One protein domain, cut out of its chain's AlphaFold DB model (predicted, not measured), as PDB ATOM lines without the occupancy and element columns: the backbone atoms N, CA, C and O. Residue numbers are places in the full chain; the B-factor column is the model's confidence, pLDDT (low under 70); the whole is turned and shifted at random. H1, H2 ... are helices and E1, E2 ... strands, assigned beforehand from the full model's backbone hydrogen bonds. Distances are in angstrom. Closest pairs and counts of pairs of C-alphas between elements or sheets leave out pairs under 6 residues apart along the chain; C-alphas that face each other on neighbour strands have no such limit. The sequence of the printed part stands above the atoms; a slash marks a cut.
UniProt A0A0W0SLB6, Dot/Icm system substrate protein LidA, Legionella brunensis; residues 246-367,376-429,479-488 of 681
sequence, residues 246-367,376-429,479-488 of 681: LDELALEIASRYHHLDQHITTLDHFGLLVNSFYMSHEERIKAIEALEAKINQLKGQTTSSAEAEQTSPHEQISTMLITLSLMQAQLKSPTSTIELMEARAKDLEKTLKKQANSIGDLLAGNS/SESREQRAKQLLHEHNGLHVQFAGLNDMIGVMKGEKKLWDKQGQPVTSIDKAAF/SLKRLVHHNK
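What this domain is: This is residues 246 to 367, 376 to 429 and 479 to 488 of the 681 residues of the protein "Dot/Icm system substrate protein LidA" of Legionella brunensis (UniProt A0A0W0SLB6). Three long helices stand side by side, H5 between H1 and H4, and H3 packs on H1 and on one end of H4, with H2 on the far side of H3. The free tip of the H2 and H3 hairpin, residues 303 to 311, sticks out, as does the first stretch of H1, residues 246 to 251, while short H6 packs on H1. This is an up-and-down bundle of H1 to H5, each helix running against the one before it, and mostly helix in class. The printed part has 186 residues with six named helices and one named strand, in the order H1 H2 H3 H4 H5 E1 H6. It is compact, with a radius of gyration of the C-alphas of 18.4 A and spans of 57 by 43 by 30 A.

How they stand to each other: H1, residues 246 to 277, has a kink of 28 degrees near residue 269. It touches H5, residues 376 to 407, at a shallow tilt of 24 degrees, the same way; the closest C-alphas, of Leu 260 and Gly 392, are 4.7 A apart. H4, residues 335 to 364, touches H5 at 20 degrees, opposite ways, closest at the C-alphas of Ile 359 and Ala 383, 5.4 A. H3, residues 312 to 330, touches H1 beside residues 262 to 276 alone, closest at the C-alphas of Phe 270 and Thr 323, 6.3 A. H3 and H4 form a hairpin, closest at the C-alphas of Leu 326 and Thr 337, 6.0 A. H2, residues 281 to 303, forms a hairpin with H3, closest at the C-alphas of Ile 295 and Ile 317, 6.2 A, and is apart from H4 and H5. H6, residues 480 to 488, touches H1 beside residues 257 to 264 alone, closest at the C-alphas of Ile 264 and Lys 481, 6.5 A. E1, residues 411 to 414, pairs with no named strand; its residues 413 to 414 pair antiparallel with residues 420 to 421. Every O i to N i+4 pair is within hydrogen-bond range in H2, H3, H5 and H6, against 23 of 28 in H1 and 25 of 26 in H4.

Where its parts are: H1 begins at C-alpha 246, (-18.347, 16.757, 27.679), and is 46.6 A long. H2 measures 33.1 A, H3 26.9 A, H4 44.2 A and H5 46.2 A. E1 is 10.0 A and H6 12.0 A long, H6 ending at C-alpha 488, (-23.354, 31.880, 29.824).

The domain as a whole: The C-alphas farthest apart, of Glu 282 and Ser 376, are 57.7 A apart. Residues 368 to 375 and 430 to 478 are not printed, with C-alpha gaps of 11.9 A and 4.9 A. Of the links printed whole, none is long. Mean pLDDT of the printed part is 82.4, with residues 302 to 314, 333 to 336, 365 to 367 and 376 under 70.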
ATOM      1  N   LEU A 246     -17.293  15.842  27.215       88.25
ATOM      2  CA  LEU A 246     -18.347  16.757  27.679       88.25
ATOM      3  C   LEU A 246     -18.206  17.115  29.166       88.25
ATOM      4  O   LEU A 246     -18.396  18.279  29.516       88.25
ATOM      5  N   ASP A 247     -17.879  16.163  30.039       85.69
ATOM      6  CA  ASP A 247     -17.685  16.437  31.469       85.69
ATOM      7  C   ASP A 247     -16.390  17.272  31.701       85.69
ATOM      8  O   ASP A 247     -16.385  18.139  32.577       85.69
ATOM      9  N   GLU A 248     -15.356  17.163  30.849       87.75
ATOM     10  CA  GLU A 248     -14.240  18.132  30.766       87.75
ATOM     11  C   GLU A 248     -14.696  19.531  30.313       87.75
ATOM     12  O   GLU A 248     -14.370  20.538  30.947       87.75
ATOM     13  N   LEU A 249     -15.478  19.614  29.230       89.38
ATOM     14  CA  LEU A 249     -15.989  20.880  28.690       89.38
ATOM     15  C   LEU A 249     -16.888  21.612  29.704       89.38
ATOM     16  O   LEU A 249     -16.857  22.842  29.775       89.38
ATOM     17  N   ALA A 250     -17.624  20.879  30.543       88.44
ATOM     18  CA  ALA A 250     -18.395  21.436  31.653       88.44
ATOM     19  C   ALA A 250     -17.507  22.163  32.677       88.44
ATOM     20  O   ALA A 250     -17.855  23.253  33.136       88.44
ATOM     21  N   LEU A 251     -16.343  21.588  33.009       88.81
ATOM     22  CA  LEU A 251     -15.358  22.217  33.892       88.81
ATOM     23  C   LEU A 251     -14.718  23.447  33.231       88.81
ATOM     24  O   LEU A 251     -14.500  24.450  33.913       88.81
ATOM     25  N   GLU A 252     -14.479  23.419  31.915       89.12
ATOM     26  CA  GLU A 252     -13.977  24.586  31.172       89.12
ATOM     27  C   GLU A 252     -15.003  25.735  31.145       89.12
ATOM     28  O   GLU A 252     -14.644  26.875  31.439       89.12
ATOM     29  N   ILE A 253     -16.286  25.454  30.874       89.38
ATOM     30  CA  ILE A 253     -17.383  26.440  30.958       89.38
ATOM     31  C   ILE A 253     -17.464  27.026  32.373       89.38
ATOM     32  O   ILE A 253     -17.451  28.249  32.537       89.38
ATOM     33  N   ALA A 254     -17.513  26.172  33.400       89.19
ATOM     34  CA  ALA A 254     -17.622  26.610  34.788       89.19
ATOM     35  C   ALA A 254     -16.434  27.492  35.205       89.19
ATOM     36  O   ALA A 254     -16.636  28.549  35.802       89.19
ATOM     37  N   SER A 255     -15.209  27.104  34.836       88.38
ATOM     38  CA  SER A 255     -13.986  27.875  35.085       88.38
ATOM     39  C   SER A 255     -13.993  29.218  34.345       88.38
ATOM     40  O   SER A 255     -13.842  30.274  34.969       88.38
ATOM     41  N   ARG A 256     -14.269  29.207  33.032       91.31
ATOM     42  CA  ARG A 256     -14.356  30.408  32.186       91.31
ATOM     43  C   ARG A 256     -15.329  31.433  32.764       91.31
ATOM     44  O   ARG A 256     -14.957  32.597  32.916       91.31
ATOM     45  N   TYR A 257     -16.543  31.019  33.124       93.12
ATOM     46  CA  TYR A 257     -17.509  31.941  33.723       93.12
ATOM     47  C   TYR A 257     -17.198  32.299  35.172       93.12
ATOM     48  O   TYR A 257     -17.546  33.401  35.576       93.12
ATOM     49  N   HIS A 258     -16.495  31.460  35.940       89.75
ATOM     50  CA  HIS A 258     -16.041  31.843  37.277       89.75
ATOM     51  C   HIS A 258     -15.053  33.016  37.229       89.75
ATOM     52  O   HIS A 258     -15.269  33.998  37.939       89.75
ATOM     53  N   HIS A 259     -14.038  32.975  36.354       87.00
ATOM     54  CA  HIS A 259     -13.148  34.126  36.137       87.00
ATOM     55  C   HIS A 259     -13.946  35.346  35.643       87.00
ATOM     56  O   HIS A 259     -13.873  36.415  36.248       87.00
ATOM     57  N   LEU A 260     -14.767  35.205  34.593       91.38
ATOM     58  CA  LEU A 260     -15.549  36.330  34.057       91.38
ATOM     59  C   LEU A 260     -16.472  36.970  35.114       91.38
ATOM     60  O   LEU A 260     -16.488  38.195  35.235       91.38
ATOM     61  N   ASP A 261     -17.185  36.169  35.912       89.62
ATOM     62  CA  ASP A 261     -18.052  36.652  36.993       89.62
ATOM     63  C   ASP A 261     -17.227  37.327  38.111       89.62
ATOM     64  O   ASP A 261     -17.603  38.412  38.564       89.62
ATOM     65  N   GLN A 262     -16.071  36.775  38.517       88.31
ATOM     66  CA  GLN A 262     -15.153  37.435  39.463       88.31
ATOM     67  C   GLN A 262     -14.746  38.828  38.960       88.31
ATOM     68  O   GLN A 262     -14.968  39.830  39.649       88.31
ATOM     69  N   HIS A 263     -14.217  38.919  37.738       87.62
ATOM     70  CA  HIS A 263     -13.774  40.184  37.157       87.62
ATOM     71  C   HIS A 263     -14.937  41.179  36.972       87.62
ATOM     72  O   HIS A 263     -14.761  42.373  37.232       87.62
ATOM     73  N   ILE A 264     -16.151  40.721  36.654       88.75
ATOM     74  CA  ILE A 264     -17.359  41.565  36.661       88.75
ATOM     75  C   ILE A 264     -17.668  42.097  38.070       88.75
ATOM     76  O   ILE A 264     -17.946  43.287  38.211       88.75
ATOM     77  N   THR A 265     -17.561  41.290  39.132       85.62
ATOM     78  CA  THR A 265     -17.778  41.811  40.499       85.62
ATOM     79  C   THR A 265     -16.705  42.815  40.927       85.62
ATOM     80  O   THR A 265     -17.008  43.739  41.679       85.62
ATOM     81  N   THR A 266     -15.468  42.728  40.420       83.81
ATOM     82  CA  THR A 266     -14.482  43.809  40.629       83.81
ATOM     83  C   THR A 266     -14.874  45.093  39.891       83.81
ATOM     84  O   THR A 266     -14.694  46.182  40.432       83.81
ATOM     85  N   LEU A 267     -15.486  44.982  38.704       84.62
ATOM     86  CA  LEU A 267     -15.974  46.122  37.926       84.62
ATOM     87  C   LEU A 267     -17.140  46.848  38.621       84.62
ATOM     88  O   LEU A 267     -17.163  48.077  38.618       84.62
ATOM     89  N   ASP A 268     -18.045  46.126  39.291       85.00
ATOM     90  CA  ASP A 268     -19.146  46.717  40.076       85.00
ATOM     91  C   ASP A 268     -18.651  47.747  41.117       85.00
ATOM     92  O   ASP A 268     -19.314  48.751  41.375       85.00
ATOM     93  N   HIS A 269     -17.450  47.556  41.678       81.75
ATOM     94  CA  HIS A 269     -16.854  48.506  42.625       81.75
ATOM     95  C   HIS A 269     -16.460  49.827  41.949       81.75
ATOM     96  O   HIS A 269     -16.717  50.894  42.506       81.75
ATOM     97  N   PHE A 270     -15.941  49.788  40.718       81.94
ATOM     98  CA  PHE A 270     -15.702  50.997  39.921       81.94
ATOM     99  C   PHE A 270     -17.013  51.671  39.479       81.94
ATOM    100  O   PHE A 270     -17.041  52.891  39.314       81.94
ATOM    101  N   GLY A 271     -18.124  50.927  39.389       82.44
ATOM    102  CA  GLY A 271     -19.464  51.482  39.154       82.44
ATOM    103  C   GLY A 271     -19.868  52.540  40.189       82.44
ATOM    104  O   GLY A 271     -20.516  53.533  39.843       82.44
ATOM    105  N   LEU A 272     -19.391  52.411  41.434       80.75
ATOM    106  CA  LEU A 272     -19.575  53.420  42.481       80.75
ATOM    107  C   LEU A 272     -18.943  54.776  42.128       80.75
ATOM    108  O   LEU A 272     -19.501  55.791  42.529       80.75
ATOM    109  N   LEU A 273     -17.850  54.815  41.353       78.19
ATOM    110  CA  LEU A 273     -17.164  56.055  40.947       78.19
ATOM    111  C   LEU A 273     -17.928  56.847  39.879       78.19
ATOM    112  O   LEU A 273     -17.813  58.072  39.811       78.19
ATOM    113  N   VAL A 274     -18.699  56.140  39.049       80.38
ATOM    114  CA  VAL A 274     -19.598  56.743  38.057       80.38
ATOM    115  C   VAL A 274     -20.880  57.197  38.746       80.38
ATOM    116  O   VAL A 274     -21.294  58.339  38.572       80.38
ATOM    117  N   ASN A 275     -21.453  56.351  39.613       81.56
ATOM    118  CA  ASN A 275     -22.592  56.716  40.456       81.56
ATOM    119  C   ASN A 275     -22.271  57.978  41.297       81.56
ATOM    120  O   ASN A 275     -23.080  58.904  41.351       81.56
ATOM    121  N   SER A 276     -21.079  58.061  41.903       76.75
ATOM    122  CA  SER A 276     -20.659  59.177  42.762       76.75
ATOM    123  C   SER A 276     -20.401  60.493  42.025       76.75
ATOM    124  O   SER A 276     -20.488  61.551  42.648       76.75
ATOM    125  N   PHE A 277     -20.148  60.465  40.713       73.12
ATOM    126  CA  PHE A 277     -20.041  61.680  39.897       73.12
ATOM    127  C   PHE A 277     -21.366  62.469  39.866       73.12
ATOM    128  O   PHE A 277     -21.354  63.695  39.769       73.12
ATOM    129  N   TYR A 278     -22.499  61.775  40.020       74.44
ATOM    130  CA  TYR A 278     -23.844  62.358  40.077       74.44
ATOM    131  C   TYR A 278     -24.380  62.554  41.511       74.44
ATOM    132  O   TYR A 278     -25.491  63.052  41.679       74.44
ATOM    133  N   MET A 279     -23.616  62.176  42.545       78.62
ATOM    134  CA  MET A 279     -24.010  62.309  43.954       78.62
ATOM    135  C   MET A 279     -23.648  63.678  44.545       78.62
ATOM    136  O   MET A 279     -22.605  64.278  44.238       78.62
ATOM    137  N   SER A 280     -24.454  64.134  45.505       81.81
ATOM    138  CA  SER A 280     -24.104  65.278  46.351       81.81
ATOM    139  C   SER A 280     -22.826  65.018  47.167       81.81
ATOM    140  O   SER A 280     -22.293  63.906  47.236       81.81
ATOM    141  N   HIS A 281     -22.287  66.069  47.787       78.38
ATOM    142  CA  HIS A 281     -21.101  65.948  48.640       78.38
ATOM    143  C   HIS A 281     -21.378  65.093  49.893       78.38
ATOM    144  O   HIS A 281     -20.546  64.275  50.276       78.38
ATOM    145  N   GLU A 282     -22.570  65.220  50.488       84.56
ATOM    146  CA  GLU A 282     -22.969  64.472  51.687       84.56
ATOM    147  C   GLU A 282     -23.214  62.980  51.391       84.56
ATOM    148  O   GLU A 282     -22.789  62.113  52.154       84.56
ATOM    149  N   GLU A 283     -23.841  62.659  50.255       84.12
ATOM    150  CA  GLU A 283     -24.026  61.269  49.808       84.12
ATOM    151  C   GLU A 283     -22.686  60.588  49.503       84.12
ATOM    152  O   GLU A 283     -22.501  59.423  49.856       84.12
ATOM    153  N   ARG A 284     -21.721  61.316  48.921       81.56
ATOM    154  CA  ARG A 284     -20.360  60.799  48.697       81.56
ATOM    155  C   ARG A 284     -19.626  60.474  49.991       81.56
ATOM    156  O   ARG A 284     -18.965  59.442  50.040       81.56
ATOM    157  N   ILE A 285     -19.756  61.304  51.027       84.19
ATOM    158  CA  ILE A 285     -19.162  61.023  52.346       84.19
ATOM    159  C   ILE A 285     -19.760  59.732  52.922       84.19
ATOM    160  O   ILE A 285     -19.013  58.806  53.223       84.19
ATOM    161  N   LYS A 286     -21.093  59.607  52.948       88.12
ATOM    162  CA  LYS A 286     -21.783  58.390  53.425       88.12
ATOM    163  C   LYS A 286     -21.408  57.138  52.624       88.12
ATOM    164  O   LYS A 286     -21.306  56.049  53.184       88.12
ATOM    165  N   ALA A 287     -21.185  57.275  51.316       84.56
ATOM    166  CA  ALA A 287     -20.734  56.176  50.466       84.56
ATOM    167  C   ALA A 287     -19.277  55.760  50.753       84.56
ATOM    168  O   ALA A 287     -18.981  54.566  50.727       84.56
ATOM    169  N   ILE A 288     -18.387  56.707  51.084       85.38
ATOM    170  CA  ILE A 288     -17.018  56.414  51.545       85.38
ATOM    171  C   ILE A 288     -17.053  55.710  52.907       85.38
ATOM    172  O   ILE A 288     -16.437  54.659  53.048       85.38
ATOM    173  N   GLU A 289     -17.827  56.213  53.874       88.19
ATOM    174  CA  GLU A 289     -17.998  55.597  55.203       88.19
ATOM    175  C   GLU A 289     -18.524  54.152  55.102       88.19
ATOM    176  O   GLU A 289     -17.999  53.239  55.746       88.19
ATOM    177  N   ALA A 290     -19.523  53.911  54.246       88.12
ATOM    178  CA  ALA A 290     -20.063  52.574  53.997       88.12
ATOM    179  C   ALA A 290     -19.043  51.633  53.326       88.12
ATOM    180  O   ALA A 290     -18.996  50.439  53.637       88.12
ATOM    181  N   LEU A 291     -18.206  52.154  52.424       86.69
ATOM    182  CA  LEU A 291     -17.151  51.386  51.763       86.69
ATOM    183  C   LEU A 291     -15.986  51.082  52.726       86.69
ATOM    184  O   LEU A 291     -15.487  49.958  52.734       86.69
ATOM    185  N   GLU A 292     -15.608  52.021  53.594       88.69
ATOM    186  CA  GLU A 292     -14.647  51.812  54.686       88.69
ATOM    187  C   GLU A 292     -15.137  50.741  55.670       88.69
ATOM    188  O   GLU A 292     -14.387  49.818  56.005       88.69
ATOM    189  N   ALA A 293     -16.414  50.784  56.064       88.06
ATOM    190  CA  ALA A 293     -17.032  49.741  56.880       88.06
ATOM    191  C   ALA A 293     -16.986  48.361  56.192       88.06
ATOM    192  O   ALA A 293     -16.589  47.379  56.824       88.06
ATOM    193  N   LYS A 294     -17.303  48.282  54.890       86.81
ATOM    194  CA  LYS A 294     -17.240  47.036  54.100       86.81
ATOM    195  C   LYS A 294     -15.810  46.489  53.983       86.81
ATOM    196  O   LYS A 294     -15.603  45.288  54.152       86.81
ATOM    197  N   ILE A 295     -14.816  47.351  53.753       87.00
ATOM    198  CA  ILE A 295     -13.392  46.973  53.723       87.00
ATOM    199  C   ILE A 295     -12.954  46.419  55.083       87.00
ATOM    200  O   ILE A 295     -12.262  45.405  55.134       87.00
ATOM    201  N   ASN A 296     -13.356  47.052  56.185       87.00
ATOM    202  CA  ASN A 296     -12.992  46.604  57.530       87.00
ATOM    203  C   ASN A 296     -13.685  45.281  57.907       87.00
ATOM    204  O   ASN A 296     -13.041  44.409  58.491       87.00
ATOM    205  N   GLN A 297     -14.943  45.081  57.495       86.31
ATOM    206  CA  GLN A 297     -15.644  43.799  57.625       86.31
ATOM    207  C   GLN A 297     -14.922  42.677  56.861       86.31
ATOM    208  O   GLN A 297     -14.652  41.622  57.435       86.31
ATOM    209  N   LEU A 298     -14.566  42.909  55.593       82.19
ATOM    210  CA  LEU A 298     -13.868  41.919  54.765       82.19
ATOM    211  C   LEU A 298     -12.457  41.622  55.278       82.19
ATOM    212  O   LEU A 298     -12.069  40.458  55.325       82.19
ATOM    213  N   LYS A 299     -11.717  42.638  55.742       82.25
ATOM    214  CA  LYS A 299     -10.420  42.441  56.411       82.25
ATOM    215  C   LYS A 299     -10.558  41.529  57.631       82.25
ATOM    216  O   LYS A 299      -9.817  40.553  57.724       82.25
ATOM    217  N   GLY A 300     -11.546  41.788  58.493       78.06
ATOM    218  CA  GLY A 300     -11.861  40.935  59.645       78.06
ATOM    219  C   GLY A 300     -12.154  39.482  59.253       78.06
ATOM    220  O   GLY A 300     -11.631  38.558  59.875       78.06
ATOM    221  N   GLN A 301     -12.909  39.274  58.170       72.00
ATOM    222  CA  GLN A 301     -13.203  37.940  57.635       72.00
ATOM    223  C   GLN A 301     -11.958  37.244  57.057       72.00
ATOM    224  O   GLN A 301     -11.754  36.056  57.318       72.00
ATOM    225  N   THR A 302     -11.077  37.962  56.347       65.38
ATOM    226  CA  THR A 302      -9.803  37.390  55.869       65.38
ATOM    227  C   THR A 302      -8.857  37.015  57.006       65.38
ATOM    228  O   THR A 302      -8.233  35.958  56.939       65.38
ATOM    229  N   THR A 303      -8.795  37.798  58.091       60.84
ATOM    230  CA  THR A 303      -7.966  37.453  59.262       60.84
ATOM    231  C   THR A 303      -8.442  36.199  60.000       60.84
ATOM    232  O   THR A 303      -7.640  35.573  60.679       60.84
ATOM    233  N   SER A 304      -9.705  35.790  59.829       57.81
ATOM    234  CA  SER A 304     -10.260  34.540  60.376       57.81
ATOM    235  C   SER A 304     -10.224  33.340  59.410       57.81
ATOM    236  O   SER A 304     -10.806  32.303  59.714       57.81
ATOM    237  N   SER A 305      -9.604  33.459  58.227       51.06
ATOM    238  CA  SER A 305      -9.719  32.442  57.163       51.06
ATOM    239  C   SER A 305      -8.427  32.232  56.351       51.06
ATOM    240  O   SER A 305      -8.467  32.067  55.133       51.06
ATOM    241  N   ALA A 306      -7.275  32.229  57.026       47.16
ATOM    242  CA  ALA A 306      -5.943  32.321  56.412       47.16
ATOM    243  C   ALA A 306      -5.418  31.077  55.644       47.16
ATOM    244  O   ALA A 306      -4.324  31.142  55.095       47.16
ATOM    245  N   GLU A 307      -6.154  29.958  55.583       43.28
ATOM    246  CA  GLU A 307      -5.698  28.694  54.954       43.28
ATOM    247  C   GLU A 307      -6.465  28.288  53.673       43.28
ATOM    248  O   GLU A 307      -6.447  27.122  53.283       43.28
ATOM    249  N   ALA A 308      -7.151  29.219  53.003       38.78
ATOM    250  CA  ALA A 308      -7.778  28.963  51.702       38.78
ATOM    251  C   ALA A 308      -7.018  29.682  50.574       38.78
ATOM    252  O   ALA A 308      -6.945  30.908  50.565       38.78
ATOM    253  N   GLU A 309      -6.515  28.934  49.588       40.97
ATOM    254  CA  GLU A 309      -5.698  29.426  48.456       40.97
ATOM    255  C   GLU A 309      -6.487  30.246  47.406       40.97
ATOM    256  O   GLU A 309      -6.100  30.341  46.243       40.97
ATOM    257  N   GLN A 310      -7.619  30.846  47.785       41.72
ATOM    258  CA  GLN A 310      -8.450  31.641  46.883       41.72
ATOM    259  C   GLN A 310      -7.999  33.106  46.875       41.72
ATOM    260  O   GLN A 310      -8.058  33.800  47.887       41.72
ATOM    261  N   THR A 311      -7.617  33.602  45.698       51.25
ATOM    262  CA  THR A 311      -7.221  35.001  45.427       51.25
ATOM    263  C   THR A 311      -8.339  36.026  45.677       51.25
ATOM    264  O   THR A 311      -8.072  37.179  46.030       51.25
ATOM    265  N   SER A 312      -9.594  35.588  45.538       59.75
ATOM    266  CA  SER A 312     -10.814  36.407  45.498       59.75
ATOM    267  C   SER A 312     -10.941  37.511  46.572       59.75
ATOM    268  O   SER A 312     -11.110  38.674  46.193       59.75
ATOM    269  N   PRO A 313     -10.834  37.253  47.895       63.47
ATOM    270  CA  PRO A 313     -11.099  38.292  48.891       63.47
ATOM    271  C   PRO A 313      -9.982  39.343  48.973       63.47
ATOM    272  O   PRO A 313     -10.266  40.513  49.234       63.47
ATOM    273  N   HIS A 314      -8.722  38.975  48.712       68.19
ATOM    274  CA  HIS A 314      -7.615  39.936  48.718       68.19
ATOM    275  C   HIS A 314      -7.690  40.883  47.508       68.19
ATOM    276  O   HIS A 314      -7.470  42.087  47.653       68.19
ATOM    277  N   GLU A 315      -8.065  40.380  46.327       71.06
ATOM    278  CA  GLU A 315      -8.286  41.234  45.155       71.06
ATOM    279  C   GLU A 315      -9.519  42.137  45.317       71.06
ATOM    280  O   GLU A 315      -9.463  43.322  44.970       71.06
ATOM    281  N   GLN A 316     -10.598  41.647  45.934       75.31
ATOM    282  CA  GLN A 316     -11.753  42.480  46.293       75.31
ATOM    283  C   GLN A 316     -11.375  43.589  47.289       75.31
ATOM    284  O   GLN A 316     -11.744  44.744  47.087       75.31
ATOM    285  N   ILE A 317     -10.585  43.293  48.328       81.00
ATOM    286  CA  ILE A 317     -10.086  44.319  49.263       81.00
ATOM    287  C   ILE A 317      -9.177  45.328  48.538       81.00
ATOM    288  O   ILE A 317      -9.303  46.530  48.768       81.00
ATOM    289  N   SER A 318      -8.305  44.871  47.635       82.75
ATOM    290  CA  SER A 318      -7.426  45.735  46.830       82.75
ATOM    291  C   SER A 318      -8.218  46.682  45.915       82.75
ATOM    292  O   SER A 318      -8.015  47.897  45.939       82.75
ATOM    293  N   THR A 319      -9.188  46.157  45.164       79.62
ATOM    294  CA  THR A 319     -10.043  46.951  44.263       79.62
ATOM    295  C   THR A 319     -10.977  47.900  45.023       79.62
ATOM    296  O   THR A 319     -11.165  49.040  44.589       79.62
ATOM    297  N   MET A 320     -11.467  47.520  46.209       81.62
ATOM    298  CA  MET A 320     -12.163  48.451  47.107       81.62
ATOM    299  C   MET A 320     -11.244  49.551  47.651       81.62
ATOM    300  O   MET A 320     -11.659  50.704  47.681       81.62
ATOM    301  N   LEU A 321      -9.999  49.256  48.042       84.00
ATOM    302  CA  LEU A 321      -9.044  50.277  48.503       84.00
ATOM    303  C   LEU A 321      -8.670  51.269  47.388       84.00
ATOM    304  O   LEU A 321      -8.568  52.471  47.642       84.00
ATOM    305  N   ILE A 322      -8.540  50.795  46.146       81.81
ATOM    306  CA  ILE A 322      -8.385  51.658  44.966       81.81
ATOM    307  C   ILE A 322      -9.626  52.556  44.816       81.81
ATOM    308  O   ILE A 322      -9.495  53.780  44.773       81.81
ATOM    309  N   THR A 323     -10.830  51.976  44.840       82.00
ATOM    310  CA  THR A 323     -12.111  52.711  44.773       82.00
ATOM    311  C   THR A 323     -12.226  53.779  45.871       82.00
ATOM    312  O   THR A 323     -12.553  54.927  45.580       82.00
ATOM    313  N   LEU A 324     -11.867  53.446  47.115       83.62
ATOM    314  CA  LEU A 324     -11.822  54.362  48.259       83.62
ATOM    315  C   LEU A 324     -10.938  55.578  47.970       83.62
ATOM    316  O   LEU A 324     -11.384  56.718  48.106       83.62
ATOM    317  N   SER A 325      -9.697  55.346  47.534       83.12
ATOM    318  CA  SER A 325      -8.752  56.428  47.235       83.12
ATOM    319  C   SER A 325      -9.228  57.330  46.088       83.12
ATOM    320  O   SER A 325      -9.032  58.544  46.135       83.12
ATOM    321  N   LEU A 326      -9.932  56.760  45.103       78.12
ATOM    322  CA  LEU A 326     -10.546  57.487  43.991       78.12
ATOM    323  C   LEU A 326     -11.728  58.354  44.454       78.12
ATOM    324  O   LEU A 326     -11.815  59.517  44.057       78.12
ATOM    325  N   MET A 327     -12.588  57.858  45.349       78.88
ATOM    326  CA  MET A 327     -13.667  58.661  45.949       78.88
ATOM    327  C   MET A 327     -13.121  59.772  46.861       78.88
ATOM    328  O   MET A 327     -13.592  60.909  46.807       78.88
ATOM    329  N   GLN A 328     -12.073  59.497  47.642       81.50
ATOM    330  CA  GLN A 328     -11.386  60.519  48.442       81.50
ATOM    331  C   GLN A 328     -10.647  61.560  47.571       81.50
ATOM    332  O   GLN A 328     -10.465  62.703  48.003       81.50
ATOM    333  N   ALA A 329     -10.257  61.214  46.338       77.50
ATOM    334  CA  ALA A 329      -9.770  62.171  45.340       77.50
ATOM    335  C   ALA A 329     -10.911  63.016  44.735       77.50
ATOM    336  O   ALA A 329     -10.751  64.232  44.623       77.50
ATOM    337  N   GLN A 330     -12.086  62.432  44.454       72.94
ATOM    338  CA  GLN A 330     -13.279  63.165  43.976       72.94
ATOM    339  C   GLN A 330     -13.752  64.270  44.932       72.94
ATOM    340  O   GLN A 330     -14.349  65.252  44.484       72.94
ATOM    341  N   LEU A 331     -13.508  64.129  46.242       74.06
ATOM    342  CA  LEU A 331     -13.777  65.184  47.230       74.06
ATOM    343  C   LEU A 331     -12.865  66.416  47.055       74.06
ATOM    344  O   LEU A 331     -13.206  67.489  47.546       74.06
ATOM    345  N   LYS A 332     -11.720  66.269  46.372       75.31
ATOM    346  CA  LYS A 332     -10.711  67.320  46.148       75.31
ATOM    347  C   LYS A 332     -10.806  67.913  44.739       75.31
ATOM    348  O   LYS A 332     -10.759  69.131  44.600       75.31
ATOM    349  N   SER A 333     -10.973  67.085  43.704       65.19
ATOM    350  CA  SER A 333     -11.360  67.533  42.358       65.19
ATOM    351  C   SER A 333     -11.994  66.398  41.531       65.19
ATOM    352  O   SER A 333     -11.590  65.244  41.666       65.19
ATOM    353  N   PRO A 334     -12.970  66.691  40.647       58.81
ATOM    354  CA  PRO A 334     -13.591  65.670  39.798       58.81
ATOM    355  C   PRO A 334     -12.685  65.210  38.642       58.81
ATOM    356  O   PRO A 334     -12.778  64.066  38.210       58.81
ATOM    357  N   THR A 335     -11.791  66.077  38.152       59.75
ATOM    358  CA  THR A 335     -10.914  65.798  36.999       59.75
ATOM    359  C   THR A 335      -9.942  64.647  37.270       59.75
ATOM    360  O   THR A 335      -9.741  63.792  36.411       59.75
ATOM    361  N   SER A 336      -9.403  64.580  38.494       68.44
ATOM    362  CA  SER A 336      -8.376  63.604  38.886       68.44
ATOM    363  C   SER A 336      -8.836  62.144  38.758       68.44
ATOM    364  O   SER A 336      -8.018  61.255  38.536       68.44
ATOM    365  N   THR A 337     -10.139  61.864  38.864       74.00
ATOM    366  CA  THR A 337     -10.650  60.486  38.786       74.00
ATOM    367  C   THR A 337     -10.582  59.916  37.376       74.00
ATOM    368  O   THR A 337     -10.265  58.739  37.228       74.00
ATOM    369  N   ILE A 338     -10.838  60.733  36.348       81.38
ATOM    370  CA  ILE A 338     -10.763  60.284  34.950       81.38
ATOM    371  C   ILE A 338      -9.310  59.930  34.614       81.38
ATOM    372  O   ILE A 338      -9.053  58.836  34.125       81.38
ATOM    373  N   GLU A 339      -8.358  60.790  34.987       82.00
ATOM    374  CA  GLU A 339      -6.915  60.567  34.801       82.00
ATOM    375  C   GLU A 339      -6.427  59.276  35.487       82.00
ATOM    376  O   GLU A 339      -5.665  58.499  34.907       82.00
ATOM    377  N   LEU A 340      -6.889  59.004  36.714       76.44
ATOM    378  CA  LEU A 340      -6.514  57.799  37.460       76.44
ATOM    379  C   LEU A 340      -7.192  56.526  36.922       76.44
ATOM    380  O   LEU A 340      -6.577  55.456  36.935       76.44
ATOM    381  N   MET A 341      -8.424  56.616  36.410       83.69
ATOM    382  CA  MET A 341      -9.070  55.499  35.712       83.69
ATOM    383  C   MET A 341      -8.381  55.213  34.371       83.69
ATOM    384  O   MET A 341      -8.110  54.052  34.075       83.69
ATOM    385  N   GLU A 342      -7.998  56.234  33.601       88.50
ATOM    386  CA  GLU A 342      -7.196  56.077  32.378       88.50
ATOM    387  C   GLU A 342      -5.820  55.453  32.662       88.50
ATOM    388  O   GLU A 342      -5.379  54.568  31.923       88.50
ATOM    389  N   ALA A 343      -5.161  55.838  33.759       86.38
ATOM    390  CA  ALA A 343      -3.923  55.197  34.202       86.38
ATOM    391  C   ALA A 343      -4.133  53.700  34.502       86.38
ATOM    392  O   ALA A 343      -3.367  52.863  34.015       86.38
ATOM    393  N   ARG A 344      -5.209  53.336  35.218       85.75
ATOM    394  CA  ARG A 344      -5.553  51.927  35.484       85.75
ATOM    395  C   ARG A 344      -5.918  51.161  34.209       85.75
ATOM    396  O   ARG A 344      -5.508  50.010  34.078       85.75
ATOM    397  N   ALA A 345      -6.628  51.778  33.263       89.56
ATOM    398  CA  ALA A 345      -6.925  51.183  31.959       89.56
ATOM    399  C   ALA A 345      -5.634  50.846  31.197       89.56
ATOM    400  O   ALA A 345      -5.485  49.743  30.677       89.56
ATOM    401  N   LYS A 346      -4.667  51.767  31.195       91.81
ATOM    402  CA  LYS A 346      -3.363  51.613  30.536       91.81
ATOM    403  C   LYS A 346      -2.473  50.548  31.189       91.81
ATOM    404  O   LYS A 346      -1.747  49.842  30.490       91.81
ATOM    405  N   ASP A 347      -2.542  50.394  32.511       89.19
ATOM    406  CA  ASP A 347      -1.878  49.286  33.207       89.19
ATOM    407  C   ASP A 347      -2.533  47.932  32.887       89.19
ATOM    408  O   ASP A 347      -1.812  46.966  32.634       89.19
ATOM    409  N   LEU A 348      -3.870  47.865  32.808       89.69
ATOM    410  CA  LEU A 348      -4.594  46.664  32.364       89.69
ATOM    411  C   LEU A 348      -4.254  46.297  30.910       89.69
ATOM    412  O   LEU A 348      -3.954  45.142  30.617       89.69
ATOM    413  N   GLU A 349      -4.209  47.273  30.001       90.75
ATOM    414  CA  GLU A 349      -3.773  47.084  28.608       90.75
ATOM    415  C   GLU A 349      -2.354  46.483  28.537       90.75
ATOM    416  O   GLU A 349      -2.063  45.592  27.732       90.75
ATOM    417  N   LYS A 350      -1.461  46.938  29.423       92.62
ATOM    418  CA  LYS A 350      -0.077  46.462  29.535       92.62
ATOM    419  C   LYS A 350       0.024  45.056  30.135       92.62
ATOM    420  O   LYS A 350       0.914  44.309  29.724       92.62
ATOM    421  N   THR A 351      -0.847  44.662  31.068       89.44
ATOM    422  CA  THR A 351      -0.910  43.268  31.553       89.44
ATOM    423  C   THR A 351      -1.526  42.336  30.517       89.44
ATOM    424  O   THR A 351      -0.961  41.272  30.271       89.44
ATOM    425  N   LEU A 352      -2.585  42.763  29.824       89.00
ATOM    426  CA  LEU A 352      -3.210  42.002  28.737       89.00
ATOM    427  C   LEU A 352      -2.204  41.690  27.623       89.00
ATOM    428  O   LEU A 352      -2.068  40.536  27.227       89.00
ATOM    429  N   LYS A 353      -1.419  42.681  27.182       89.75
ATOM    430  CA  LYS A 353      -0.357  42.480  26.177       89.75
ATOM    431  C   LYS A 353       0.735  41.503  26.632       89.75
ATOM    432  O   LYS A 353       1.232  40.736  25.815       89.75
ATOM    433  N   LYS A 354       1.088  41.479  27.922       89.50
ATOM    434  CA  LYS A 354       2.023  40.479  28.474       89.50
ATOM    435  C   LYS A 354       1.427  39.069  28.485       89.50
ATOM    436  O   LYS A 354       2.118  38.125  28.119       89.50
ATOM    437  N   GLN A 355       0.169  38.930  28.902       87.94
ATOM    438  CA  GLN A 355      -0.522  37.639  28.930       87.94
ATOM    439  C   GLN A 355      -0.718  37.076  27.524       87.94
ATOM    440  O   GLN A 355      -0.434  35.905  27.320       87.94
ATOM    441  N   ALA A 356      -1.121  37.898  26.552       86.19
ATOM    442  CA  ALA A 356      -1.284  37.473  25.162       86.19
ATOM    443  C   ALA A 356       0.011  36.869  24.588       86.19
ATOM    444  O   ALA A 356      -0.030  35.791  23.997       86.19
ATOM    445  N   ASN A 357       1.161  37.508  24.839       85.19
ATOM    446  CA  ASN A 357       2.466  36.947  24.483       85.19
ATOM    447  C   ASN A 357       2.713  35.615  25.210       85.19
ATOM    448  O   ASN A 357       2.951  34.611  24.554       85.19
ATOM    449  N   SER A 358       2.552  35.575  26.539       85.19
ATOM    450  CA  SER A 358       2.788  34.361  27.336       85.19
ATOM    451  C   SER A 358       1.868  33.185  26.974       85.19
ATOM    452  O   SER A 358       2.285  32.038  27.106       85.19
ATOM    453  N   ILE A 359       0.633  33.439  26.528       83.38
ATOM    454  CA  ILE A 359      -0.273  32.418  25.980       83.38
ATOM    455  C   ILE A 359       0.280  31.919  24.638       83.38
ATOM    456  O   ILE A 359       0.347  30.712  24.417       83.38
ATOM    457  N   GLY A 360       0.730  32.831  23.770       79.38
ATOM    458  CA  GLY A 360       1.409  32.497  22.517       79.38
ATOM    459  C   GLY A 360       2.661  31.640  22.725       79.38
ATOM    460  O   GLY A 360       2.812  30.627  22.050       79.38
ATOM    461  N   ASP A 361       3.509  31.983  23.695       83.56
ATOM    462  CA  ASP A 361       4.743  31.256  24.015       83.56
ATOM    463  C   ASP A 361       4.452  29.840  24.552       83.56
ATOM    464  O   ASP A 361       5.095  28.870  24.139       83.56
ATOM    465  N   LEU A 362       3.434  29.697  25.416       82.31
ATOM    466  CA  LEU A 362       2.967  28.402  25.930       82.31
ATOM    467  C   LEU A 362       2.399  27.502  24.820       82.31
ATOM    468  O   LEU A 362       2.711  26.312  24.794       82.31
ATOM    469  N   LEU A 363       1.603  28.062  23.901       80.94
ATOM    470  CA  LEU A 363       0.986  27.327  22.787       80.94
ATOM    471  C   LEU A 363       1.978  27.000  21.660       80.94
ATOM    472  O   LEU A 363       1.901  25.926  21.070       80.94
ATOM    473  N   ALA A 364       2.928  27.893  21.369       77.25
ATOM    474  CA  ALA A 364       4.011  27.642  20.415       77.25
ATOM    475  C   ALA A 364       5.066  26.668  20.967       77.25
ATOM    476  O   ALA A 364       5.836  26.090  20.203       77.25
ATOM    477  N   GLY A 365       5.116  26.492  22.291       67.81
ATOM    478  CA  GLY A 365       6.084  25.639  22.975       67.81
ATOM    479  C   GLY A 365       7.478  26.254  23.133       67.81
ATOM    480  O   GLY A 365       8.361  25.571  23.651       67.81
ATOM    481  N   ASN A 366       7.666  27.523  22.752       58.91
ATOM    482  CA  ASN A 366       8.939  28.260  22.742       58.91
ATOM    483  C   ASN A 366       9.365  28.738  24.147       58.91
ATOM    484  O   ASN A 366       9.729  29.894  24.359       58.91
ATOM    485  N   SER A 367       9.305  27.848  25.138       55.38
ATOM    486  CA  SER A 367       9.748  28.122  26.507       55.38
ATOM    487  C   SER A 367      11.275  28.027  26.609       55.38
ATOM    488  O   SER A 367      11.800  27.057  27.157       55.38
ATOM    489  N   SER A 376       2.801  18.178  27.102       68.56
ATOM    490  CA  SER A 376       1.998  19.053  26.233       68.56
ATOM    491  C   SER A 376       0.673  19.435  26.898       68.56
ATOM    492  O   SER A 376       0.321  20.610  26.919       68.56
ATOM    493  N   GLU A 377       0.007  18.465  27.524       70.88
ATOM    494  CA  GLU A 377      -1.260  18.630  28.245       70.88
ATOM    495  C   GLU A 377      -1.145  19.639  29.402       70.88
ATOM    496  O   GLU A 377      -1.967  20.545  29.499       70.88
ATOM    497  N   SER A 378      -0.089  19.557  30.229       78.25
ATOM    498  CA  SER A 378       0.172  20.522  31.316       78.25
ATOM    499  C   SER A 378       0.313  21.952  30.785       78.25
ATOM    500  O   SER A 378      -0.234  22.901  31.356       78.25
ATOM    501  N   ARG A 379       1.018  22.122  29.660       79.19
ATOM    502  CA  ARG A 379       1.222  23.436  29.034       79.19
ATOM    503  C   ARG A 379      -0.056  23.976  28.392       79.19
ATOM    504  O   ARG A 379      -0.347  25.159  28.561       79.19
ATOM    505  N   GLU A 380      -0.850  23.130  27.737       80.62
ATOM    506  CA  GLU A 380      -2.149  23.524  27.177       80.62
ATOM    507  C   GLU A 380      -3.149  23.902  28.281       80.62
ATOM    508  O   GLU A 380      -3.790  24.948  28.196       80.62
ATOM    509  N   GLN A 381      -3.234  23.124  29.366       83.94
ATOM    510  CA  GLN A 381      -4.091  23.437  30.516       83.94
ATOM    511  C   GLN A 381      -3.727  24.791  31.148       83.94
ATOM    512  O   GLN A 381      -4.618  25.600  31.416       83.94
ATOM    513  N   ARG A 382      -2.430  25.093  31.311       84.62
ATOM    514  CA  ARG A 382      -1.974  26.419  31.769       84.62
ATOM    515  C   ARG A 382      -2.304  27.531  30.773       84.62
ATOM    516  O   ARG A 382      -2.711  28.610  31.200       84.62
ATOM    517  N   ALA A 383      -2.180  27.285  29.468       86.00
ATOM    518  CA  ALA A 383      -2.574  28.253  28.443       86.00
ATOM    519  C   ALA A 383      -4.087  28.545  28.480       86.00
ATOM    520  O   ALA A 383      -4.476  29.709  28.390       86.00
ATOM    521  N   LYS A 384      -4.939  27.528  28.691       86.94
ATOM    522  CA  LYS A 384      -6.396  27.689  28.871       86.94
ATOM    523  C   LYS A 384      -6.741  28.498  30.123       86.94
ATOM    524  O   LYS A 384      -7.502  29.458  30.027       86.94
ATOM    525  N   GLN A 385      -6.134  28.181  31.270       87.81
ATOM    526  CA  GLN A 385      -6.311  28.947  32.513       87.81
ATOM    527  C   GLN A 385      -5.894  30.417  32.338       87.81
ATOM    528  O   GLN A 385      -6.657  31.326  32.667       87.81
ATOM    529  N   LEU A 386      -4.722  30.662  31.743       87.94
ATOM    530  CA  LEU A 386      -4.225  32.013  31.478       87.94
ATOM    531  C   LEU A 386      -5.097  32.776  30.463       87.94
ATOM    532  O   LEU A 386      -5.223  33.994  30.564       87.94
ATOM    533  N   LEU A 387      -5.741  32.075  29.523       88.44
ATOM    534  CA  LEU A 387      -6.713  32.647  28.590       88.44
ATOM    535  C   LEU A 387      -8.037  33.030  29.276       88.44
ATOM    536  O   LEU A 387      -8.616  34.058  28.930       88.44
ATOM    537  N   HIS A 388      -8.519  32.257  30.254       89.69
ATOM    538  CA  HIS A 388      -9.702  32.633  31.045       89.69
ATOM    539  C   HIS A 388      -9.444  33.913  31.856       89.69
ATOM    540  O   HIS A 388     -10.240  34.852  31.789       89.69
ATOM    541  N   GLU A 389      -8.292  33.987  32.525       88.62
ATOM    542  CA  GLU A 389      -7.817  35.177  33.243       88.62
ATOM    543  C   GLU A 389      -7.652  36.391  32.306       88.62
ATOM    544  O   GLU A 389      -8.129  37.489  32.592       88.62
ATOM    545  N   HIS A 390      -7.037  36.194  31.136       88.75
ATOM    546  CA  HIS A 390      -6.880  37.237  30.119       88.75
ATOM    547  C   HIS A 390      -8.233  37.787  29.636       88.75
ATOM    548  O   HIS A 390      -8.420  39.003  29.564       88.75
ATOM    549  N   ASN A 391      -9.203  36.912  29.358       89.81
ATOM    550  CA  ASN A 391     -10.553  37.314  28.956       89.81
ATOM    551  C   ASN A 391     -11.283  38.072  30.080       89.81
ATOM    552  O   ASN A 391     -11.994  39.043  29.817       89.81
ATOM    553  N   GLY A 392     -11.067  37.674  31.333       88.88
ATOM    554  CA  GLY A 392     -11.568  38.361  32.519       88.88
ATOM    555  C   GLY A 392     -11.017  39.780  32.692       88.88
ATOM    556  O   GLY A 392     -11.779  40.745  32.813       88.88
ATOM    557  N   LEU A 393      -9.697  39.941  32.600       89.31
ATOM    558  CA  LEU A 393      -9.037  41.251  32.610       89.31
ATOM    559  C   LEU A 393      -9.418  42.106  31.388       89.31
ATOM    560  O   LEU A 393      -9.502  43.331  31.495       89.31
ATOM    561  N   HIS A 394      -9.717  41.488  30.241       90.31
ATOM    562  CA  HIS A 394     -10.237  42.191  29.067       90.31
ATOM    563  C   HIS A 394     -11.654  42.732  29.320       90.31
ATOM    564  O   HIS A 394     -11.958  43.861  28.932       90.31
ATOM    565  N   VAL A 395     -12.500  41.988  30.043       91.00
ATOM    566  CA  VAL A 395     -13.814  42.465  30.510       91.00
ATOM    567  C   VAL A 395     -13.683  43.603  31.533       91.00
ATOM    568  O   VAL A 395     -14.420  44.584  31.406       91.00
ATOM    569  N   GLN A 396     -12.721  43.557  32.472       89.38
ATOM    570  CA  GLN A 396     -12.410  44.722  33.327       89.38
ATOM    571  C   GLN A 396     -12.033  45.945  32.477       89.38
ATOM    572  O   GLN A 396     -12.589  47.024  32.668       89.38
ATOM    573  N   PHE A 397     -11.096  45.786  31.535       90.69
ATOM    574  CA  PHE A 397     -10.578  46.873  30.701       90.69
ATOM    575  C   PHE A 397     -11.664  47.507  29.822       90.69
ATOM    576  O   PHE A 397     -11.837  48.726  29.835       90.69
ATOM    577  N   ALA A 398     -12.429  46.697  29.089       90.94
ATOM    578  CA  ALA A 398     -13.509  47.175  28.234       90.94
ATOM    579  C   ALA A 398     -14.618  47.864  29.049       90.94
ATOM    580  O   ALA A 398     -15.016  48.983  28.719       90.94
ATOM    581  N   GLY A 399     -15.039  47.263  30.168       90.94
ATOM    582  CA  GLY A 399     -16.028  47.862  31.062       90.94
ATOM    583  C   GLY A 399     -15.556  49.175  31.693       90.94
ATOM    584  O   GLY A 399     -16.326  50.126  31.788       90.94
ATOM    585  N   LEU A 400     -14.280  49.283  32.070       90.31
ATOM    586  CA  LEU A 400     -13.716  50.510  32.638       90.31
ATOM    587  C   LEU A 400     -13.557  51.622  31.579       90.31
ATOM    588  O   LEU A 400     -13.765  52.796  31.890       90.31
ATOM    589  N   ASN A 401     -13.305  51.272  30.313       91.94
ATOM    590  CA  ASN A 401     -13.373  52.220  29.193       91.94
ATOM    591  C   ASN A 401     -14.810  52.714  28.923       91.94
ATOM    592  O   ASN A 401     -14.993  53.880  28.565       91.94
ATOM    593  N   ASP A 402     -15.838  51.884  29.137       91.44
ATOM    594  CA  ASP A 402     -17.235  52.342  29.120       91.44
ATOM    595  C   ASP A 402     -17.513  53.358  30.234       91.44
ATOM    596  O   ASP A 402     -18.128  54.393  29.968       91.44
ATOM    597  N   MET A 403     -17.002  53.124  31.449       89.94
ATOM    598  CA  MET A 403     -17.115  54.077  32.564       89.94
ATOM    599  C   MET A 403     -16.484  55.430  32.227       89.94
ATOM    600  O   MET A 403     -17.130  56.467  32.384       89.94
ATOM    601  N   ILE A 404     -15.252  55.423  31.705       89.75
ATOM    602  CA  ILE A 404     -14.541  56.635  31.276       89.75
ATOM    603  C   ILE A 404     -15.337  57.365  30.182       89.75
ATOM    604  O   ILE A 404     -15.537  58.578  30.274       89.75
ATOM    605  N   GLY A 405     -15.855  56.641  29.185       90.56
ATOM    606  CA  GLY A 405     -16.682  57.215  28.119       90.56
ATOM    607  C   GLY A 405     -17.980  57.857  28.627       90.56
ATOM    608  O   GLY A 405     -18.392  58.895  28.110       90.56
ATOM    609  N   VAL A 406     -18.609  57.293  29.663       90.75
ATOM    610  CA  VAL A 406     -19.785  57.896  30.322       90.75
ATOM    611  C   VAL A 406     -19.395  59.143  31.119       90.75
ATOM    612  O   VAL A 406     -20.031  60.183  30.955       90.75
ATOM    613  N   MET A 407     -18.317  59.095  31.910       85.62
ATOM    614  CA  MET A 407     -17.837  60.247  32.692       85.62
ATOM    615  C   MET A 407     -17.398  61.432  31.813       85.62
ATOM    616  O   MET A 407     -17.532  62.582  32.226       85.62
ATOM    617  N   LYS A 408     -16.928  61.173  30.586       88.62
ATOM    618  CA  LYS A 408     -16.624  62.201  29.572       88.62
ATOM    619  C   LYS A 408     -17.845  62.700  28.784       88.62
ATOM    620  O   LYS A 408     -17.721  63.658  28.025       88.62
ATOM    621  N   GLY A 409     -19.006  62.051  28.898       87.56
ATOM    622  CA  GLY A 409     -20.181  62.333  28.061       87.56
ATOM    623  C   GLY A 409     -20.072  61.834  26.609       87.56
ATOM    624  O   GLY A 409     -20.905  62.177  25.767       87.56
ATOM    625  N   GLU A 410     -19.075  61.005  26.293       91.69
ATOM    626  CA  GLU A 410     -18.913  60.328  24.993       91.69
ATOM    627  C   GLU A 410     -19.906  59.165  24.821       91.69
ATOM    628  O   GLU A 410     -20.257  58.795  23.693       91.69
ATOM    629  N   LYS A 411     -20.378  58.603  25.941       92.56
ATOM    630  CA  LYS A 411     -21.381  57.534  26.031       92.56
ATOM    631  C   LYS A 411     -22.512  57.910  27.003       92.56
ATOM    632  O   LYS A 411     -22.333  58.726  27.902       92.56
ATOM    633  N   LYS A 412     -23.686  57.310  26.806       91.19
ATOM    634  CA  LYS A 412     -24.896  57.402  27.637       91.19
ATOM    635  C   LYS A 412     -25.348  55.982  27.998       91.19
ATOM    636  O   LYS A 412     -25.265  55.076  27.165       91.19
ATOM    637  N   LEU A 413     -25.825  55.796  29.227       92.25
ATOM    638  CA  LEU A 413     -26.359  54.526  29.721       92.25
ATOM    639  C   LEU A 413     -27.878  54.485  29.517       92.25
ATOM    640  O   LEU A 413     -28.555  55.482  29.766       92.25
ATOM    641  N   TRP A 414     -28.408  53.332  29.111       91.44
ATOM    642  CA  TRP A 414     -29.842  53.125  28.874       91.44
ATOM    643  C   TRP A 414     -30.329  51.836  29.543       91.44
ATOM    644  O   TRP A 414     -29.584  50.855  29.601       91.44
ATOM    645  N   ASP A 415     -31.562  51.815  30.045       92.50
ATOM    646  CA  ASP A 415     -32.180  50.649  30.695       92.50
ATOM    647  C   ASP A 415     -32.894  49.691  29.711       92.50
ATOM    648  O   ASP A 415     -32.776  49.798  28.487       92.50
ATOM    649  N   LYS A 416     -33.622  48.698  30.248       88.25
ATOM    650  CA  LYS A 416     -34.366  47.696  29.456       88.25
ATOM    651  C   LYS A 416     -35.638  48.270  28.806       88.25
ATOM    652  O   LYS A 416     -36.312  47.553  28.075       88.25
ATOM    653  N   GLN A 417     -35.984  49.517  29.100       86.69
ATOM    654  CA  GLN A 417     -37.175  50.235  28.656       86.69
ATOM    655  C   GLN A 417     -36.811  51.362  27.671       86.69
ATOM    656  O   GLN A 417     -37.666  52.173  27.309       86.69
ATOM    657  N   GLY A 418     -35.547  51.428  27.237       84.38
ATOM    658  CA  GLY A 418     -35.056  52.485  26.358       84.38
ATOM    659  C   GLY A 418     -35.027  53.858  27.031       84.38
ATOM    660  O   GLY A 418     -35.127  54.861  26.333       84.38
ATOM    661  N   GLN A 419     -34.913  53.923  28.361       88.25
ATOM    662  CA  GLN A 419     -34.815  55.175  29.114       88.25
ATOM    663  C   GLN A 419     -33.366  55.440  29.554       88.25
ATOM    664  O   GLN A 419     -32.648  54.493  29.894       88.25
ATOM    665  N   PRO A 420     -32.902  56.702  29.557       88.94
ATOM    666  CA  PRO A 420     -31.558  57.040  30.009       88.94
ATOM    667  C   PRO A 420     -31.431  56.877  31.530       88.94
ATOM    668  O   PRO A 420     -32.295  57.314  32.292       88.94
ATOM    669  N   VAL A 421     -30.322  56.294  31.988       90.31
ATOM    670  CA  VAL A 421     -30.011  56.115  33.418       90.31
ATOM    671  C   VAL A 421     -28.649  56.707  33.774       90.31
ATOM    672  O   VAL A 421     -27.763  56.817  32.935       90.31
ATOM    673  N   THR A 422     -28.458  57.079  35.040       84.88
ATOM    674  CA  THR A 422     -27.168  57.567  35.569       84.88
ATOM    675  C   THR A 422     -26.289  56.460  36.155       84.88
ATOM    676  O   THR A 422     -25.133  56.710  36.480       84.88
ATOM    677  N   SER A 423     -26.827  55.245  36.310       84.44
ATOM    678  CA  SER A 423     -26.206  54.166  37.082       84.44
ATOM    679  C   SER A 423     -25.965  52.918  36.239       84.44
ATOM    680  O   SER A 423     -26.886  52.391  35.611       84.44
ATOM    681  N   ILE A 424     -24.720  52.437  36.253       85.56
ATOM    682  CA  ILE A 424     -24.253  51.291  35.458       85.56
ATOM    683  C   ILE A 424     -24.943  49.996  35.888       85.56
ATOM    684  O   ILE A 424     -25.313  49.187  35.040       85.56
ATOM    685  N   ASP A 425     -25.228  49.847  37.181       84.00
ATOM    686  CA  ASP A 425     -25.915  48.686  37.760       84.00
ATOM    687  C   ASP A 425     -27.329  48.475  37.181       84.00
ATOM    688  O   ASP A 425     -27.863  47.365  37.180       84.00
ATOM    689  N   LYS A 426     -27.937  49.556  36.673       86.31
ATOM    690  CA  LYS A 426     -29.262  49.576  36.033       86.31
ATOM    691  C   LYS A 426     -29.185  49.588  34.501       86.31
ATOM    692  O   LYS A 426     -30.212  49.422  33.843       86.31
ATOM    693  N   ALA A 427     -27.997  49.777  33.929       90.75
ATOM    694  CA  ALA A 427     -27.805  49.912  32.494       90.75
ATOM    695  C   ALA A 427     -27.953  48.561  31.779       90.75
ATOM    696  O   ALA A 427     -27.212  47.602  32.006       90.75
ATOM    697  N   ALA A 428     -28.906  48.501  30.856       89.44
ATOM    698  CA  ALA A 428     -29.012  47.439  29.872       89.44
ATOM    699  C   ALA A 428     -28.009  47.628  28.728       89.44
ATOM    700  O   ALA A 428     -27.456  46.634  28.248       89.44
ATOM    701  N   PHE A 429     -27.787  48.880  28.320       92.69
ATOM    702  CA  PHE A 429     -26.994  49.250  27.152       92.69
ATOM    703  C   PHE A 429     -26.080  50.451  27.434       92.69
ATOM    704  O   PHE A 429     -26.439  51.350  28.201       92.69
ATOM    705  N   SER A 479     -24.547  46.084  27.819       89.00
ATOM    706  CA  SER A 479     -23.733  46.117  29.045       89.00
ATOM    707  C   SER A 479     -23.017  44.777  29.263       89.00
ATOM    708  O   SER A 479     -23.675  43.732  29.271       89.00
ATOM    709  N   LEU A 480     -21.690  44.788  29.456       89.12
ATOM    710  CA  LEU A 480     -20.856  43.573  29.480       89.12
ATOM    711  C   LEU A 480     -21.352  42.527  30.490       89.12
ATOM    712  O   LEU A 480     -21.353  41.334  30.200       89.12
ATOM    713  N   LYS A 481     -21.873  42.979  31.637       88.94
ATOM    714  CA  LYS A 481     -22.496  42.134  32.668       88.94
ATOM    715  C   LYS A 481     -23.694  41.337  32.141       88.94
ATOM    716  O   LYS A 481     -23.891  40.185  32.512       88.94
ATOM    717  N   ARG A 482     -24.490  41.933  31.246       88.81
ATOM    718  CA  ARG A 482     -25.602  41.258  30.559       88.81
ATOM    719  C   ARG A 482     -25.130  40.412  29.381       88.81
ATOM    720  O   ARG A 482     -25.739  39.377  29.142       88.81
ATOM    721  N   LEU A 483     -24.081  40.831  28.671       90.00
ATOM    722  CA  LEU A 483     -23.500  40.072  27.561       90.00
ATOM    723  C   LEU A 483     -22.910  38.743  28.053       90.00
ATOM    724  O   LEU A 483     -23.298  37.689  27.562       90.00
ATOM    725  N   VAL A 484     -22.059  38.777  29.084       91.12
ATOM    726  CA  VAL A 484     -21.473  37.569  29.694       91.12
ATOM    727  C   VAL A 484     -22.557  36.658  30.267       91.12
ATOM    728  O   VAL A 484     -22.549  35.467  29.977       91.12
ATOM    729  N   HIS A 485     -23.540  37.196  30.998       89.94
ATOM    730  CA  HIS A 485     -24.646  36.390  31.530       89.94
ATOM    731  C   HIS A 485     -25.523  35.763  30.427       89.94
ATOM    732  O   HIS A 485     -25.994  34.640  30.584       89.94
ATOM    733  N   HIS A 486     -25.724  36.453  29.299       89.69
ATOM    734  CA  HIS A 486     -26.461  35.911  28.157       89.69
ATOM    735  C   HIS A 486     -25.675  34.808  27.438       89.69
ATOM    736  O   HIS A 486     -26.249  33.764  27.142       89.69
ATOM    737  N   ASN A 487     -24.375  35.011  27.208       91.69
ATOM    738  CA  ASN A 487     -23.499  34.006  26.605       91.69
ATOM    739  C   ASN A 487     -23.394  32.762  27.498       91.69
ATOM    740  O   ASN A 487     -23.502  31.651  26.994       91.69
ATOM    741  N   LYS A 488     -23.302  32.952  28.822       92.50
ATOM    742  CA  LYS A 488     -23.354  31.880  29.824       92.50
ATOM    743  C   LYS A 488     -24.612  31.027  29.671       92.50
ATOM    744  O   LYS A 488     -24.498  29.824  29.504       92.50
TER     745      LYS A 488